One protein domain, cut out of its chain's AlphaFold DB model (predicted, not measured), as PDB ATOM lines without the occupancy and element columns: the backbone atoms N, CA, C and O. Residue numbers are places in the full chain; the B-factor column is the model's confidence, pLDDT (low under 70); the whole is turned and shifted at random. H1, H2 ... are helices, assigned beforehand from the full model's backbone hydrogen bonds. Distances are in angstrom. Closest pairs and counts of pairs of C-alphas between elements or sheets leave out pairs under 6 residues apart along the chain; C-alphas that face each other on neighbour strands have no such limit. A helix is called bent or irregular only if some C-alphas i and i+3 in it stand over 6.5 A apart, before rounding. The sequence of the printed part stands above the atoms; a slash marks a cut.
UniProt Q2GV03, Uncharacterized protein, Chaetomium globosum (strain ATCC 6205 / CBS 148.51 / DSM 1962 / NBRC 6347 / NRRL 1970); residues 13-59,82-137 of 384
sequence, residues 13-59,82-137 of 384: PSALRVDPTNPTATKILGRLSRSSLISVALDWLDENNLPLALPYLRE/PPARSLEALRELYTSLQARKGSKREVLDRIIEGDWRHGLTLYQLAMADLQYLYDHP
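Overview. This is residues 13 to 59 and 82 to 137 of the 384 residues of an uncharacterized protein of Chaetomium globosum (strain ATCC 6205 / CBS 148.51 / DSM 1962 / NBRC 6347 / NRRL 1970) (UniProt Q2GV03). Three helices stand side by side in a row, H6, H2 and H4, with H2 in the middle; H5 packs on H2 and runs nearly along it, while H1 lies on the same side of the row, packed steeply on H6. The very short H3 sits near the end of H2 and packs on the first residues of H6. The printed part has 103 residues with six named helices, H1 to H6 in that order along the chain, and no named strand: the class is all helix. The whole is compact, with a radius of gyration of the C-alphas of 12.6 A, and rounded, with spans of 37 by 35 by 26 A.

Along the chain. After residues 13 to 22, H1 covers residues 23 to 29, beginning at C-alpha 23 (-61.139, -46.190, 31.727). H2, residues 34 to 44, is 15.6 A long from first to last C-alpha, and H3 covers residues 50 to 53. Beyond the cut, H4, residues 87 to 99, is 18.7 A long and begins at C-alpha 87 (-42.216, -27.173, 31.992). H5, residues 104 to 115, is 15.5 A long and only just irregular: C-alphas 112 and 115 are 6.7 A apart. H6, residues 122 to 135, is the longest helix at 19.9 A and ends at C-alpha 135 (-46.228, -48.555, 16.310).

Arrangement. H2 and H6 are the hub, each touching three other helices. H2 touches H4 at a shallow tilt of 18 degrees, opposite ways, with the closest C-alphas, those of Ile 38 and Tyr 94, 6.4 A apart. H2 touches H5 at a shallow tilt of 25 degrees, the same way; the closest C-alphas are those of Arg 34 and Lys 104, at 4.8 A. H2 touches H6 at a steep tilt of 41 degrees, opposite ways, closest at the C-alphas of Val 40 and Ala 128, 6.6 A. H6 touches H1 with residues 125 to 129 alone, at a steep tilt of 47 degrees; the C-alphas of Leu 29 and Ala 128 come closest, at 6.4 A. H6 touches H3 with residues 123 to 124 alone, and the closest C-alphas are those of Ala 53 and Gln 124, 6.4 A apart. H1 and H5 only just touch, with 3 pairs of C-alphas within 8 A. H4 and H5 are near each other, while H4 and H6 are apart. Every O i to N i+4 pair is within hydrogen-bond range in H1, H2, H4 and H6, against 7 of 8 in H5; H3 is too short for such a pair. Residues 17 to 18 pair with residues 120 to 121, antiparallel.

Size, cuts and confidence. The C-alphas of Glu 59 and Pro 137 are the two farthest apart, at 41.1 A. Residues 60 to 81 are cut out, and C-alphas 59 and 82 are 12.1 A apart across the cut. Of the links that are printed whole, none is long. The mean pLDDT of the printed part is 90.1, and no printed residue is under 70.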
ATOM      1  N   PRO A  13     -64.562 -29.923  20.698       86.25
ATOM      2  CA  PRO A  13     -63.340 -29.136  20.689       86.25
ATOM      3  C   PRO A  13     -62.156 -29.988  21.151       86.25
ATOM      4  O   PRO A  13     -62.269 -30.786  22.079       86.25
ATOM      5  N   SER A  14     -60.996 -29.777  20.533       88.31
ATOM      6  CA  SER A  14     -59.750 -30.481  20.867       88.31
ATOM      7  C   SER A  14     -59.293 -30.264  22.313       88.31
ATOM      8  O   SER A  14     -58.677 -31.155  22.886       88.31
ATOM      9  N   ALA A  15     -59.647 -29.122  22.911       88.06
ATOM     10  CA  ALA A  15     -59.351 -28.781  24.302       88.06
ATOM     11  C   ALA A  15     -60.292 -29.450  25.329       88.06
ATOM     12  O   ALA A  15     -60.097 -29.278  26.532       88.06
ATOM     13  N   LEU A  16     -61.324 -30.187  24.890       87.69
ATOM     14  CA  LEU A  16     -62.219 -30.895  25.809       87.69
ATOM     15  C   LEU A  16     -61.426 -31.951  26.584       87.69
ATOM     16  O   LEU A  16     -60.820 -32.831  25.972       87.69
ATOM     17  N   ARG A  17     -61.449 -31.861  27.916       86.94
ATOM     18  CA  ARG A  17     -60.803 -32.818  28.819       86.94
ATOM     19  C   ARG A  17     -61.734 -33.974  29.149       86.94
ATOM     20  O   ARG A  17     -62.923 -33.768  29.395       86.94
ATOM     21  N   VAL A  18     -61.166 -35.168  29.148       84.19
ATOM     22  CA  VAL A  18     -61.784 -36.398  29.628       84.19
ATOM     23  C   VAL A  18     -61.359 -36.598  31.073       84.19
ATOM     24  O   VAL A  18     -60.180 -36.446  31.385       84.19
ATOM     25  N   ASP A  19     -62.314 -36.937  31.935       81.38
ATOM     26  CA  ASP A  19     -62.065 -37.228  33.347       81.38
ATOM     27  C   ASP A  19     -60.948 -38.289  33.509       81.38
ATOM     28  O   ASP A  19     -60.978 -39.301  32.797       81.38
ATOM     29  N   PRO A  20     -59.963 -38.090  34.406       77.38
ATOM     30  CA  PRO A  20     -58.869 -39.044  34.627       77.38
ATOM     31  C   PRO A  20     -59.351 -40.428  35.094       77.38
ATOM     32  O   PRO A  20     -58.702 -41.428  34.802       77.38
ATOM     33  N   THR A  21     -60.515 -40.517  35.751       77.88
ATOM     34  CA  THR A  21     -61.132 -41.790  36.174       77.88
ATOM     35  C   THR A  21     -61.721 -42.585  35.007       77.88
ATOM     36  O   THR A  21     -62.144 -43.734  35.167       77.88
ATOM     37  N   ASN A  22     -61.766 -41.997  33.807       81.44
ATOM     38  CA  ASN A  22     -62.343 -42.637  32.644       81.44
ATOM     39  C   ASN A  22     -61.442 -43.783  32.143       81.44
ATOM     40  O   ASN A  22     -60.332 -43.538  31.655       81.44
ATOM     41  N   PRO A  23     -61.937 -45.037  32.132       82.69
ATOM     42  CA  PRO A  23     -61.139 -46.190  31.727       82.69
ATOM     43  C   PRO A  23     -60.687 -46.123  30.262       82.69
ATOM     44  O   PRO A  23     -59.741 -46.814  29.888       82.69
ATOM     45  N   THR A  24     -61.336 -45.324  29.410       81.44
ATOM     46  CA  THR A  24     -60.941 -45.149  28.007       81.44
ATOM     47  C   THR A  24     -59.571 -44.479  27.883       81.44
ATOM     48  O   THR A  24     -58.763 -44.926  27.069       81.44
ATOM     49  N   ALA A  25     -59.261 -43.481  28.717       84.81
ATOM     50  CA  ALA A  25     -57.960 -42.810  28.699       84.81
ATOM     51  C   ALA A  25     -56.836 -43.775  29.109       84.81
ATOM     52  O   ALA A  25     -55.860 -43.954  28.374       84.81
ATOM     53  N   THR A  26     -57.032 -44.497  30.218       88.56
ATOM     54  CA  THR A  26     -56.094 -45.521  30.698       88.56
ATOM     55  C   THR A  26     -55.908 -46.649  29.684       88.56
ATOM     56  O   THR A  26     -54.797 -47.142  29.516       88.56
ATOM     57  N   LYS A  27     -56.960 -47.055  28.959       87.88
ATOM     58  CA  LYS A  27     -56.874 -48.091  27.914       87.88
ATOM     59  C   LYS A  27     -56.105 -47.629  26.678       87.88
ATOM     60  O   LYS A  27     -55.303 -48.406  26.162       87.88
ATOM     61  N   ILE A  28     -56.344 -46.408  26.192       89.25
ATOM     62  CA  ILE A  28     -55.640 -45.861  25.018       89.25
ATOM     63  C   ILE A  28     -54.140 -45.773  25.315       89.25
ATOM     64  O   ILE A  28     -53.331 -46.360  24.595       89.25
ATOM     65  N   LEU A  29     -53.769 -45.142  26.431       91.38
ATOM     66  CA  LEU A  29     -52.371 -45.046  26.855       91.38
ATOM     67  C   LEU A  29     -51.784 -46.417  27.216       91.38
ATOM     68  O   LEU A  29     -50.667 -46.762  26.835       91.38
ATOM     69  N   GLY A  30     -52.573 -47.264  27.871       91.19
ATOM     70  CA  GLY A  30     -52.209 -48.626  28.242       91.19
ATOM     71  C   GLY A  30     -51.948 -49.561  27.059       91.19
ATOM     72  O   GLY A  30     -51.430 -50.654  27.274       91.19
ATOM     73  N   ARG A  31     -52.229 -49.168  25.814       91.06
ATOM     74  CA  ARG A  31     -51.856 -49.929  24.609       91.06
ATOM     75  C   ARG A  31     -50.485 -49.561  24.048       91.06
ATOM     76  O   ARG A  31     -49.902 -50.362  23.324       91.06
ATOM     77  N   LEU A  32     -49.964 -48.388  24.388       92.69
ATOM     78  CA  LEU A  32     -48.673 -47.911  23.904       92.69
ATOM     79  C   LEU A  32     -47.509 -48.638  24.583       92.69
ATOM     80  O   LEU A  32     -47.628 -49.143  25.702       92.69
ATOM     81  N   SER A  33     -46.365 -48.710  23.907       93.75
ATOM     82  CA  SER A  33     -45.128 -49.175  24.539       93.75
ATOM     83  C   SER A  33     -44.622 -48.135  25.551       93.75
ATOM     84  O   SER A  33     -45.021 -46.972  25.509       93.75
ATOM     85  N   ARG A  34     -43.716 -48.524  26.458       94.50
ATOM     86  CA  ARG A  34     -43.106 -47.573  27.404       94.50
ATOM     87  C   ARG A  34     -42.408 -46.418  26.678       94.50
ATOM     88  O   ARG A  34     -42.582 -45.269  27.063       94.50
ATOM     89  N   SER A  35     -41.628 -46.719  25.641       94.44
ATOM     90  CA  SER A  35     -40.917 -45.701  24.859       94.44
ATOM     91  C   SER A  35     -41.880 -44.759  24.146       94.44
ATOM     92  O   SER A  35     -41.651 -43.555  24.154       94.44
ATOM     93  N   SER A  36     -42.975 -45.290  23.595       94.88
ATOM     94  CA  SER A  36     -43.991 -44.488  22.907       94.88
ATOM     95  C   SER A  36     -44.769 -43.592  23.872       94.88
ATOM     96  O   SER A  36     -45.080 -42.461  23.527       94.88
ATOM     97  N   LEU A  37     -45.053 -44.057  25.096       95.00
ATOM     98  CA  LEU A  37     -45.672 -43.218  26.132       95.00
ATOM     99  C   LEU A  37     -44.800 -42.016  26.480       95.00
ATOM    100  O   LEU A  37     -45.294 -40.895  26.522       95.00
ATOM    101  N   ILE A  38     -43.504 -42.250  26.689       95.44
ATOM    102  CA  ILE A  38     -42.557 -41.178  27.008       95.44
ATOM    103  C   ILE A  38     -42.418 -40.221  25.820       95.44
ATOM    104  O   ILE A  38     -42.437 -39.012  26.021       95.44
ATOM    105  N   SER A  39     -42.331 -40.728  24.582       95.25
ATOM    106  CA  SER A  39     -42.225 -39.851  23.410       95.25
ATOM    107  C   SER A  39     -43.473 -38.993  23.222       95.25
ATOM    108  O   SER A  39     -43.350 -37.823  22.893       95.25
ATOM    109  N   VAL A  40     -44.663 -39.560  23.443       94.94
ATOM    110  CA  VAL A  40     -45.935 -38.829  23.359       94.94
ATOM    111  C   VAL A  40     -46.037 -37.780  24.466       94.94
ATOM    112  O   VAL A  40     -46.442 -36.658  24.188       94.94
ATOM    113  N   ALA A  41     -45.618 -38.101  25.694       94.81
ATOM    114  CA  ALA A  41     -45.572 -37.128  26.783       94.81
ATOM    115  C   ALA A  41     -44.611 -35.968  26.471       94.81
ATOM    116  O   ALA A  41     -44.958 -34.815  26.692       94.81
ATOM    117  N   LEU A  42     -43.435 -36.250  25.900       94.69
ATOM    118  CA  LEU A  42     -42.498 -35.212  25.458       94.69
ATOM    119  C   LEU A  42     -43.072 -34.351  24.320       94.69
ATOM    120  O   LEU A  42     -42.885 -33.139  24.333       94.69
ATOM    121  N   ASP A  43     -43.804 -34.953  23.383       93.94
ATOM    122  CA  ASP A  43     -44.465 -34.249  22.273       93.94
ATOM    123  C   ASP A  43     -45.607 -33.338  22.765       93.94
ATOM    124  O   ASP A  43     -45.795 -32.227  22.279       93.94
ATOM    125  N   TRP A  44     -46.340 -33.752  23.803       94.69
ATOM    126  CA  TRP A  44     -47.321 -32.893  24.482       94.69
ATOM    127  C   TRP A  44     -46.691 -31.681  25.159       94.69
ATOM    128  O   TRP A  44     -47.326 -30.632  25.250       94.69
ATOM    129  N   LEU A  45     -45.458 -31.834  25.641       92.88
ATOM    130  CA  LEU A  45     -44.704 -30.757  26.263       92.88
ATOM    131  C   LEU A  45     -44.060 -29.827  25.236       92.88
ATOM    132  O   LEU A  45     -43.467 -28.846  25.668       92.88
ATOM    133  N   ASP A  46     -44.134 -30.087  23.927       92.81
ATOM    134  CA  ASP A  46     -43.617 -29.178  22.897       92.81
ATOM    135  C   ASP A  46     -44.432 -27.875  22.822       92.81
ATOM    136  O   ASP A  46     -45.649 -27.872  23.007       92.81
ATOM    137  N   GLU A  47     -43.766 -26.760  22.520       90.56
ATOM    138  CA  GLU A  47     -44.343 -25.405  22.552       90.56
ATOM    139  C   GLU A  47     -45.584 -25.264  21.664       90.56
ATOM    140  O   GLU A  47     -46.549 -24.593  22.032       90.56
ATOM    141  N   ASN A  48     -45.595 -25.972  20.532       88.88
ATOM    142  CA  ASN A  48     -46.708 -25.990  19.584       88.88
ATOM    143  C   ASN A  48     -47.980 -26.630  20.166       88.88
ATOM    144  O   ASN A  48     -49.097 -26.255  19.801       88.88
ATOM    145  N   ASN A  49     -47.813 -27.590  21.078       89.94
ATOM    146  CA  ASN A  49     -48.883 -28.434  21.603       89.94
ATOM    147  C   ASN A  49     -49.342 -28.006  23.004       89.94
ATOM    148  O   ASN A  49     -50.465 -28.337  23.403       89.94
ATOM    149  N   LEU A  50     -48.531 -27.214  23.717       88.44
ATOM    150  CA  LEU A  50     -48.826 -26.718  25.064       88.44
ATOM    151  C   LEU A  50     -50.243 -26.144  25.221       88.44
ATOM    152  O   LEU A  50     -50.906 -26.562  26.169       88.44
ATOM    153  N   PRO A  51     -50.787 -25.295  24.318       88.75
ATOM    154  CA  PRO A  51     -52.126 -24.722  24.505       88.75
ATOM    155  C   PRO A  51     -53.244 -25.768  24.631       88.75
ATOM    156  O   PRO A  51     -54.284 -25.505  25.234       88.75
ATOM    157  N   LEU A  52     -53.045 -26.959  24.057       88.31
ATOM    158  CA  LEU A  52     -54.009 -28.061  24.064       88.31
ATOM    159  C   LEU A  52     -53.610 -29.203  25.008       88.31
ATOM    160  O   LEU A  52     -54.415 -30.111  25.214       88.31
ATOM    161  N   ALA A  53     -52.404 -29.177  25.573       89.94
ATOM    162  CA  ALA A  53     -51.835 -30.269  26.357       89.94
ATOM    163  C   ALA A  53     -51.210 -29.810  27.689       89.94
ATOM    164  O   ALA A  53     -50.352 -30.502  28.235       89.94
ATOM    165  N   LEU A  54     -51.660 -28.669  28.230       88.81
ATOM    166  CA  LEU A  54     -51.139 -28.087  29.473       88.81
ATOM    167  C   LEU A  54     -51.087 -29.111  30.627       88.81
ATOM    168  O   LEU A  54     -52.159 -29.565  31.063       88.81
ATOM    169  N   PRO A  55     -49.881 -29.443  31.129       90.31
ATOM    170  CA  PRO A  55     -49.718 -30.261  32.322       90.31
ATOM    171  C   PRO A  55     -50.092 -29.467  33.575       90.31
ATOM    172  O   PRO A  55     -50.191 -28.239  33.563       90.31
ATOM    173  N   TYR A  56     -50.290 -30.186  34.671       87.38
ATOM    174  CA  TYR A  56     -50.395 -29.600  35.989       87.38
ATOM    175  C   TYR A  56     -48.999 -29.290  36.534       87.38
ATOM    176  O   TYR A  56     -48.176 -30.190  36.713       87.38
ATOM    177  N   LEU A  57     -48.742 -28.015  36.810       86.94
ATOM    178  CA  LEU A  57     -47.500 -27.546  37.417       86.94
ATOM    179  C   LEU A  57     -47.783 -27.053  38.833       86.94
ATOM    180  O   LEU A  57     -48.872 -26.554  39.116       86.94
ATOM    181  N   ARG A  58     -46.802 -27.194  39.727       83.50
ATOM    182  CA  ARG A  58     -46.869 -26.594  41.062       83.50
ATOM    183  C   ARG A  58     -46.831 -25.076  40.900       83.50
ATOM    184  O   ARG A  58     -45.941 -24.568  40.219       83.50
ATOM    185  N   GLU A  59     -47.778 -24.365  41.507       72.44
ATOM    186  CA  GLU A  59     -47.721 -22.904  41.553       72.44
ATOM    187  C   GLU A  59     -46.422 -22.471  42.238       72.44
ATOM    188  O   GLU A  59     -46.049 -22.992  43.294       72.44
ATOM    189  N   PRO A  82     -45.160 -36.119  42.731       84.69
ATOM    190  CA  PRO A  82     -45.188 -34.678  42.942       84.69
ATOM    191  C   PRO A  82     -45.140 -33.920  41.603       84.69
ATOM    192  O   PRO A  82     -44.370 -34.299  40.704       84.69
ATOM    193  N   PRO A  83     -45.932 -32.841  41.463       86.19
ATOM    194  CA  PRO A  83     -45.976 -32.042  40.249       86.19
ATOM    195  C   PRO A  83     -44.691 -31.232  40.065       86.19
ATOM    196  O   PRO A  83     -44.097 -30.734  41.026       86.19
ATOM    197  N   ALA A  84     -44.258 -31.083  38.815       86.69
ATOM    198  CA  ALA A  84     -43.067 -30.308  38.486       86.69
ATOM    199  C   ALA A  84     -43.289 -28.801  38.707       86.69
ATOM    200  O   ALA A  84     -44.399 -28.291  38.551       86.69
ATOM    201  N   ARG A  85     -42.212 -28.077  39.038       84.81
ATOM    202  CA  ARG A  85     -42.230 -26.613  39.239       84.81
ATOM    203  C   ARG A  85     -42.250 -25.824  37.926       84.81
ATOM    204  O   ARG A  85     -42.709 -24.691  37.898       84.81
ATOM    205  N   SER A  86     -41.739 -26.405  36.841       89.44
ATOM    206  CA  SER A  86     -41.674 -25.771  35.523       89.44
ATOM    207  C   SER A  86     -41.814 -26.801  34.399       89.44
ATOM    208  O   SER A  86     -41.609 -28.001  34.607       89.44
ATOM    209  N   LEU A  87     -42.146 -26.329  33.192       89.06
ATOM    210  CA  LEU A  87     -42.216 -27.173  31.992       89.06
ATOM    211  C   LEU A  87     -40.856 -27.786  31.639       89.06
ATOM    212  O   LEU A  87     -40.792 -28.939  31.221       89.06
ATOM    213  N   GLU A  88     -39.769 -27.038  31.832       90.75
ATOM    214  CA  GLU A  88     -38.405 -27.514  31.577       90.75
ATOM    215  C   GLU A  88     -38.018 -28.642  32.532       90.75
ATOM    216  O   GLU A  88     -37.553 -29.688  32.080       90.75
ATOM    217  N   ALA A  89     -38.314 -28.485  33.827       90.62
ATOM    218  CA  ALA A  89     -38.088 -29.531  34.820       90.62
ATOM    219  C   ALA A  89     -38.885 -30.802  34.488       90.62
ATOM    220  O   ALA A  89     -38.394 -31.919  34.649       90.62
ATOM    221  N   LEU A  90     -40.111 -30.643  33.977       92.25
ATOM    222  CA  LEU A  90     -40.929 -31.775  33.553       92.25
ATOM    223  C   LEU A  90     -40.353 -32.474  32.311       92.25
ATOM    224  O   LEU A  90     -40.314 -33.705  32.262       92.25
ATOM    225  N   ARG A  91     -39.865 -31.713  31.323       94.00
ATOM    226  CA  ARG A  91     -39.189 -32.262  30.134       94.00
ATOM    227  C   ARG A  91     -37.942 -33.054  30.529       94.00
ATOM    228  O   ARG A  91     -37.812 -34.206  30.122       94.00
ATOM    229  N   GLU A  92     -37.079 -32.483  31.370       93.81
ATOM    230  CA  GLU A  92     -35.875 -33.157  31.874       93.81
ATOM    231  C   GLU A  92     -36.227 -34.458  32.601       93.81
ATOM    232  O   GLU A  92     -35.596 -35.498  32.385       93.81
ATOM    233  N   LEU A  93     -37.295 -34.441  33.400       93.44
ATOM    234  CA  LEU A  93     -37.759 -35.629  34.091       93.44
ATOM    235  C   LEU A  93     -38.156 -36.744  33.114       93.44
ATOM    236  O   LEU A  93     -37.694 -37.877  33.277       93.44
ATOM    237  N   TYR A  94     -38.956 -36.454  32.085       94.06
ATOM    238  CA  TYR A  94     -39.327 -37.454  31.077       94.06
ATOM    239  C   TYR A  94     -38.122 -37.942  30.261       94.06
ATOM    240  O   TYR A  94     -38.039 -39.134  29.955       94.06
ATOM    241  N   THR A  95     -37.141 -37.079  29.982       94.38
ATOM    242  CA  THR A  95     -35.865 -37.481  29.370       94.38
ATOM    243  C   THR A  95     -35.068 -38.417  30.287       94.38
ATOM    244  O   THR A  95     -34.545 -39.440  29.835       94.38
ATOM    245  N   SER A  96     -35.035 -38.152  31.597       93.19
ATOM    246  CA  SER A  96     -34.390 -39.033  32.579       93.19
ATOM    247  C   SER A  96     -35.101 -40.390  32.691       93.19
ATOM    248  O   SER A  96     -34.450 -41.437  32.768       93.19
ATOM    249  N   LEU A  97     -36.439 -40.397  32.615       91.50
ATOM    250  CA  LEU A  97     -37.245 -41.614  32.556       91.50
ATOM    251  C   LEU A  97     -36.964 -42.386  31.268       91.50
ATOM    252  O   LEU A  97     -36.913 -43.612  31.302       91.50
ATOM    253  N   GLN A  98     -36.731 -41.714  30.142       92.00
ATOM    254  CA  GLN A  98     -36.349 -42.379  28.899       92.00
ATOM    255  C   GLN A  98     -35.017 -43.128  29.041       92.00
ATOM    256  O   GLN A  98     -34.924 -44.280  28.611       92.00
ATOM    257  N   ALA A  99     -34.022 -42.501  29.676       91.00
ATOM    258  CA  ALA A  99     -32.694 -43.073  29.895       91.00
ATOM    259  C   ALA A  99     -32.693 -44.210  30.932       91.00
ATOM    260  O   ALA A  99     -31.956 -45.192  30.798       91.00
ATOM    261  N   ARG A 100     -33.535 -44.110  31.966       91.94
ATOM    262  CA  ARG A 100     -33.681 -45.152  32.989       91.94
ATOM    263  C   ARG A 100     -34.510 -46.328  32.475       91.94
ATOM    264  O   ARG A 100     -35.484 -46.174  31.740       91.94
ATOM    265  N   LYS A 101     -34.173 -47.534  32.940       89.00
ATOM    266  CA  LYS A 101     -35.050 -48.708  32.821       89.00
ATOM    267  C   LYS A 101     -36.093 -48.637  33.937       89.00
ATOM    268  O   LYS A 101     -35.726 -48.509  35.099       89.00
ATOM    269  N   GLY A 102     -37.370 -48.715  33.583       87.81
ATOM    270  CA  GLY A 102     -38.487 -48.642  34.527       87.81
ATOM    271  C   GLY A 102     -39.717 -49.357  33.982       87.81
ATOM    272  O   GLY A 102     -39.722 -49.807  32.830       87.81
ATOM    273  N   SER A 103     -40.761 -49.465  34.799       92.44
ATOM    274  CA  SER A 103     -41.997 -50.124  34.374       92.44
ATOM    275  C   SER A 103     -42.806 -49.214  33.452       92.44
ATOM    276  O   SER A 103     -42.779 -47.992  33.563       92.44
ATOM    277  N   LYS A 104     -43.574 -49.806  32.536       94.31
ATOM    278  CA  LYS A 104     -44.582 -49.065  31.768       94.31
ATOM    279  C   LYS A 104     -45.659 -48.477  32.682       94.31
ATOM    280  O   LYS A 104     -46.130 -47.375  32.429       94.31
ATOM    281  N   ARG A 105     -46.051 -49.232  33.713       92.69
ATOM    282  CA  ARG A 105     -47.113 -48.834  34.637       92.69
ATOM    283  C   ARG A 105     -46.730 -47.583  35.425       92.69
ATOM    284  O   ARG A 105     -47.531 -46.676  35.507       92.69
ATOM    285  N   GLU A 106     -45.480 -47.497  35.865       92.69
ATOM    286  CA  GLU A 106     -44.928 -46.310  36.530       92.69
ATOM    287  C   GLU A 106     -45.086 -45.036  35.681       92.69
ATOM    288  O   GLU A 106     -45.520 -44.009  36.182       92.69
ATOM    289  N   VAL A 107     -44.790 -45.106  34.377       93.81
ATOM    290  CA  VAL A 107     -44.957 -43.954  33.470       93.81
ATOM    291  C   VAL A 107     -46.433 -43.618  33.257       93.81
ATOM    292  O   VAL A 107     -46.797 -42.449  33.192       93.81
ATOM    293  N   LEU A 108     -47.286 -44.636  33.134       93.62
ATOM    294  CA  LEU A 108     -48.722 -44.453  32.943       93.62
ATOM    295  C   LEU A 108     -49.380 -43.796  34.164       93.62
ATOM    296  O   LEU A 108     -50.113 -42.822  33.999       93.62
ATOM    297  N   ASP A 109     -49.098 -44.326  35.353       91.94
ATOM    298  CA  ASP A 109     -49.628 -43.839  36.627       91.94
ATOM    299  C   ASP A 109     -49.137 -42.397  36.849       91.94
ATOM    300  O   ASP A 109     -49.938 -41.505  37.123       91.94
ATOM    301  N   ARG A 110     -47.865 -42.103  36.537       91.81
ATOM    302  CA  ARG A 110     -47.335 -40.733  36.558       91.81
ATOM    303  C   ARG A 110     -48.088 -39.765  35.640       91.81
ATOM    304  O   ARG A 110     -48.387 -38.647  36.057       91.81
ATOM    305  N   ILE A 111     -48.377 -40.165  34.402       93.00
ATOM    306  CA  ILE A 111     -49.095 -39.316  33.437       93.00
ATOM    307  C   ILE A 111     -50.513 -39.017  33.938       93.00
ATOM    308  O   ILE A 111     -50.944 -37.868  33.891       93.00
ATOM    309  N   ILE A 112     -51.246 -40.038  34.391       90.81
ATOM    310  CA  ILE A 112     -52.675 -39.913  34.712       90.81
ATOM    311  C   ILE A 112     -52.898 -39.303  36.102       90.81
ATOM    312  O   ILE A 112     -53.755 -38.435  36.249       90.81
ATOM    313  N   GLU A 113     -52.145 -39.746  37.109       88.31
ATOM    314  CA  GLU A 113     -52.344 -39.355  38.512       88.31
ATOM    315  C   GLU A 113     -51.490 -38.144  38.907       88.31
ATOM    316  O   GLU A 113     -51.904 -37.353  39.751       88.31
ATOM    317  N   GLY A 114     -50.323 -37.966  38.281       88.00
ATOM    318  CA  GLY A 114     -49.416 -36.853  38.555       88.00
ATOM    319  C   GLY A 114     -49.614 -35.686  37.590       88.00
ATOM    320  O   GLY A 114     -50.341 -34.729  37.860       88.00
ATOM    321  N   ASP A 115     -48.943 -35.766  36.441       90.69
ATOM    322  CA  ASP A 115     -48.699 -34.605  35.580       90.69
ATOM    323  C   ASP A 115     -49.967 -34.125  34.831       90.69
ATOM    324  O   ASP A 115     -50.079 -32.942  34.518       90.69
ATOM    325  N   TRP A 116     -50.964 -34.990  34.587       92.00
ATOM    326  CA  TRP A 116     -52.270 -34.622  34.000       92.00
ATOM    327  C   TRP A 116     -53.462 -35.043  34.871       92.00
ATOM    328  O   TRP A 116     -54.505 -35.466  34.370       92.00
ATOM    329  N   ARG A 117     -53.352 -34.827  36.186       88.44
ATOM    330  CA  ARG A 117     -54.394 -35.137  37.186       88.44
ATOM    331  C   ARG A 117     -55.774 -34.521  36.947       88.44
ATOM    332  O   ARG A 117     -56.772 -35.005  37.464       88.44
ATOM    333  N   HIS A 118     -55.864 -33.457  36.152       86.06
ATOM    334  CA  HIS A 118     -57.139 -32.842  35.754       86.06
ATOM    335  C   HIS A 118     -57.761 -33.467  34.496       86.06
ATOM    336  O   HIS A 118     -58.714 -32.913  33.941       86.06
ATOM    337  N   GLY A 119     -57.209 -34.582  34.018       87.69
ATOM    338  CA  GLY A 119     -57.671 -35.276  32.830       87.69
ATOM    339  C   GLY A 119     -56.966 -34.841  31.547       87.69
ATOM    340  O   GLY A 119     -56.408 -33.745  31.439       87.69
ATOM    341  N   LEU A 120     -57.023 -35.726  30.553       91.00
ATOM    342  CA  LEU A 120     -56.368 -35.561  29.255       91.00
ATOM    343  C   LEU A 120     -57.325 -34.956  28.235       91.00
ATOM    344  O   LEU A 120     -58.516 -35.272  28.213       91.00
ATOM    345  N   THR A 121     -56.810 -34.109  27.350       92.31
ATOM    346  CA  THR A 121     -57.613 -33.542  26.267       92.31
ATOM    347  C   THR A 121     -57.883 -34.559  25.160       92.31
ATOM    348  O   THR A 121     -57.130 -35.511  24.943       92.31
ATOM    349  N   LEU A 122     -58.959 -34.348  24.396       90.25
ATOM    350  CA  LEU A 122     -59.241 -35.152  23.203       90.25
ATOM    351  C   LEU A 122     -58.112 -35.071  22.167       90.25
ATOM    352  O   LEU A 122     -57.895 -36.032  21.431       90.25
ATOM    353  N   TYR A 123     -57.381 -33.951  22.127       93.25
ATOM    354  CA  TYR A 123     -56.167 -33.819  21.328       93.25
ATOM    355  C   TYR A 123     -55.066 -34.781  21.787       93.25
ATOM    356  O   TYR A 123     -54.559 -35.554  20.977       93.25
ATOM    357  N   GLN A 124     -54.767 -34.817  23.088       94.12
ATOM    358  CA  GLN A 124     -53.782 -35.743  23.653       94.12
ATOM    359  C   GLN A 124     -54.156 -37.208  23.387       94.12
ATOM    360  O   GLN A 124     -53.318 -38.000  22.956       94.12
ATOM    361  N   LEU A 125     -55.437 -37.563  23.547       92.44
ATOM    362  CA  LEU A 125     -55.931 -38.899  23.199       92.44
ATOM    363  C   LEU A 125     -55.800 -39.199  21.699       92.44
ATOM    364  O   LEU A 125     -55.502 -40.333  21.328       92.44
ATOM    365  N   ALA A 126     -55.994 -38.201  20.831       93.50
ATOM    366  CA  ALA A 126     -55.798 -38.357  19.394       93.50
ATOM    367  C   ALA A 126     -54.332 -38.632  19.038       93.50
ATOM    368  O   ALA A 126     -54.076 -39.518  18.225       93.50
ATOM    369  N   MET A 127     -53.390 -37.929  19.674       93.62
ATOM    370  CA  MET A 127     -51.954 -38.163  19.497       93.62
ATOM    371  C   MET A 127     -51.549 -39.563  19.970       93.62
ATOM    372  O   MET A 127     -50.836 -40.266  19.260       93.62
ATOM    373  N   ALA A 128     -52.057 -40.007  21.123       94.19
ATOM    374  CA  ALA A 128     -51.795 -41.352  21.632       94.19
ATOM    375  C   ALA A 128     -52.342 -42.453  20.700       94.19
ATOM    376  O   ALA A 128     -51.647 -43.428  20.411       94.19
ATOM    377  N   ASP A 129     -53.563 -42.291  20.184       91.88
ATOM    378  CA  ASP A 129     -54.165 -43.226  19.224       91.88
ATOM    379  C   ASP A 129     -53.374 -43.300  17.906       91.88
ATOM    380  O   ASP A 129     -53.147 -44.391  17.374       91.88
ATOM    381  N   LEU A 130     -52.937 -42.151  17.382       92.62
ATOM    382  CA  LEU A 130     -52.119 -42.084  16.169       92.62
ATOM    383  C   LEU A 130     -50.730 -42.684  16.395       92.62
ATOM    384  O   LEU A 130     -50.252 -43.442  15.554       92.62
ATOM    385  N   GLN A 131     -50.114 -42.452  17.556       93.88
ATOM    386  CA  GLN A 131     -48.856 -43.108  17.901       93.88
ATOM    387  C   GLN A 131     -49.015 -44.633  17.943       93.88
ATOM    388  O   GLN A 131     -48.171 -45.350  17.410       93.88
ATOM    389  N   TYR A 132     -50.122 -45.150  18.488       92.69
ATOM    390  CA  TYR A 132     -50.389 -46.589  18.456       92.69
ATOM    391  C   TYR A 132     -50.498 -47.118  17.020       92.69
ATOM    392  O   TYR A 132     -50.020 -48.219  16.733       92.69
ATOM    393  N   LEU A 133     -51.133 -46.352  16.125       91.06
ATOM    394  CA  LEU A 133     -51.253 -46.698  14.709       91.06
ATOM    395  C   LEU A 133     -49.876 -46.793  14.034       91.06
ATOM    396  O   LEU A 133     -49.661 -47.712  13.246       91.06
ATOM    397  N   TYR A 134     -48.949 -45.893  14.374       91.62
ATOM    398  CA  TYR A 134     -47.574 -45.923  13.870       91.62
ATOM    399  C   TYR A 134     -46.766 -47.102  14.407       91.62
ATOM    400  O   TYR A 134     -46.057 -47.752  13.642       91.62
ATOM    401  N   ASP A 135     -46.913 -47.418  15.693       91.19
ATOM    402  CA  ASP A 135     -46.228 -48.555  16.310       91.19
ATOM    403  C   ASP A 135     -46.748 -49.899  15.763       91.19
ATOM    404  O   ASP A 135     -46.002 -50.872  15.651       91.19
ATOM    405  N   HIS A 136     -48.036 -49.960  15.404       91.12
ATOM    406  CA  HIS A 136     -48.713 -51.171  14.940       91.12
ATOM    407  C   HIS A 136     -49.402 -50.939  13.585       91.12
ATOM    408  O   HIS A 136     -50.640 -50.890  13.520       91.12
ATOM    409  N   PRO A 137     -48.644 -50.876  12.473       87.75
ATOM    410  CA  PRO A 137     -49.193 -50.568  11.151       87.75
ATOM    411  C   PRO A 137     -50.200 -51.614  10.645       87.75
ATOM    412  O   PRO A 137     -51.018 -51.305   9.784       87.75
TER     413      PRO A 137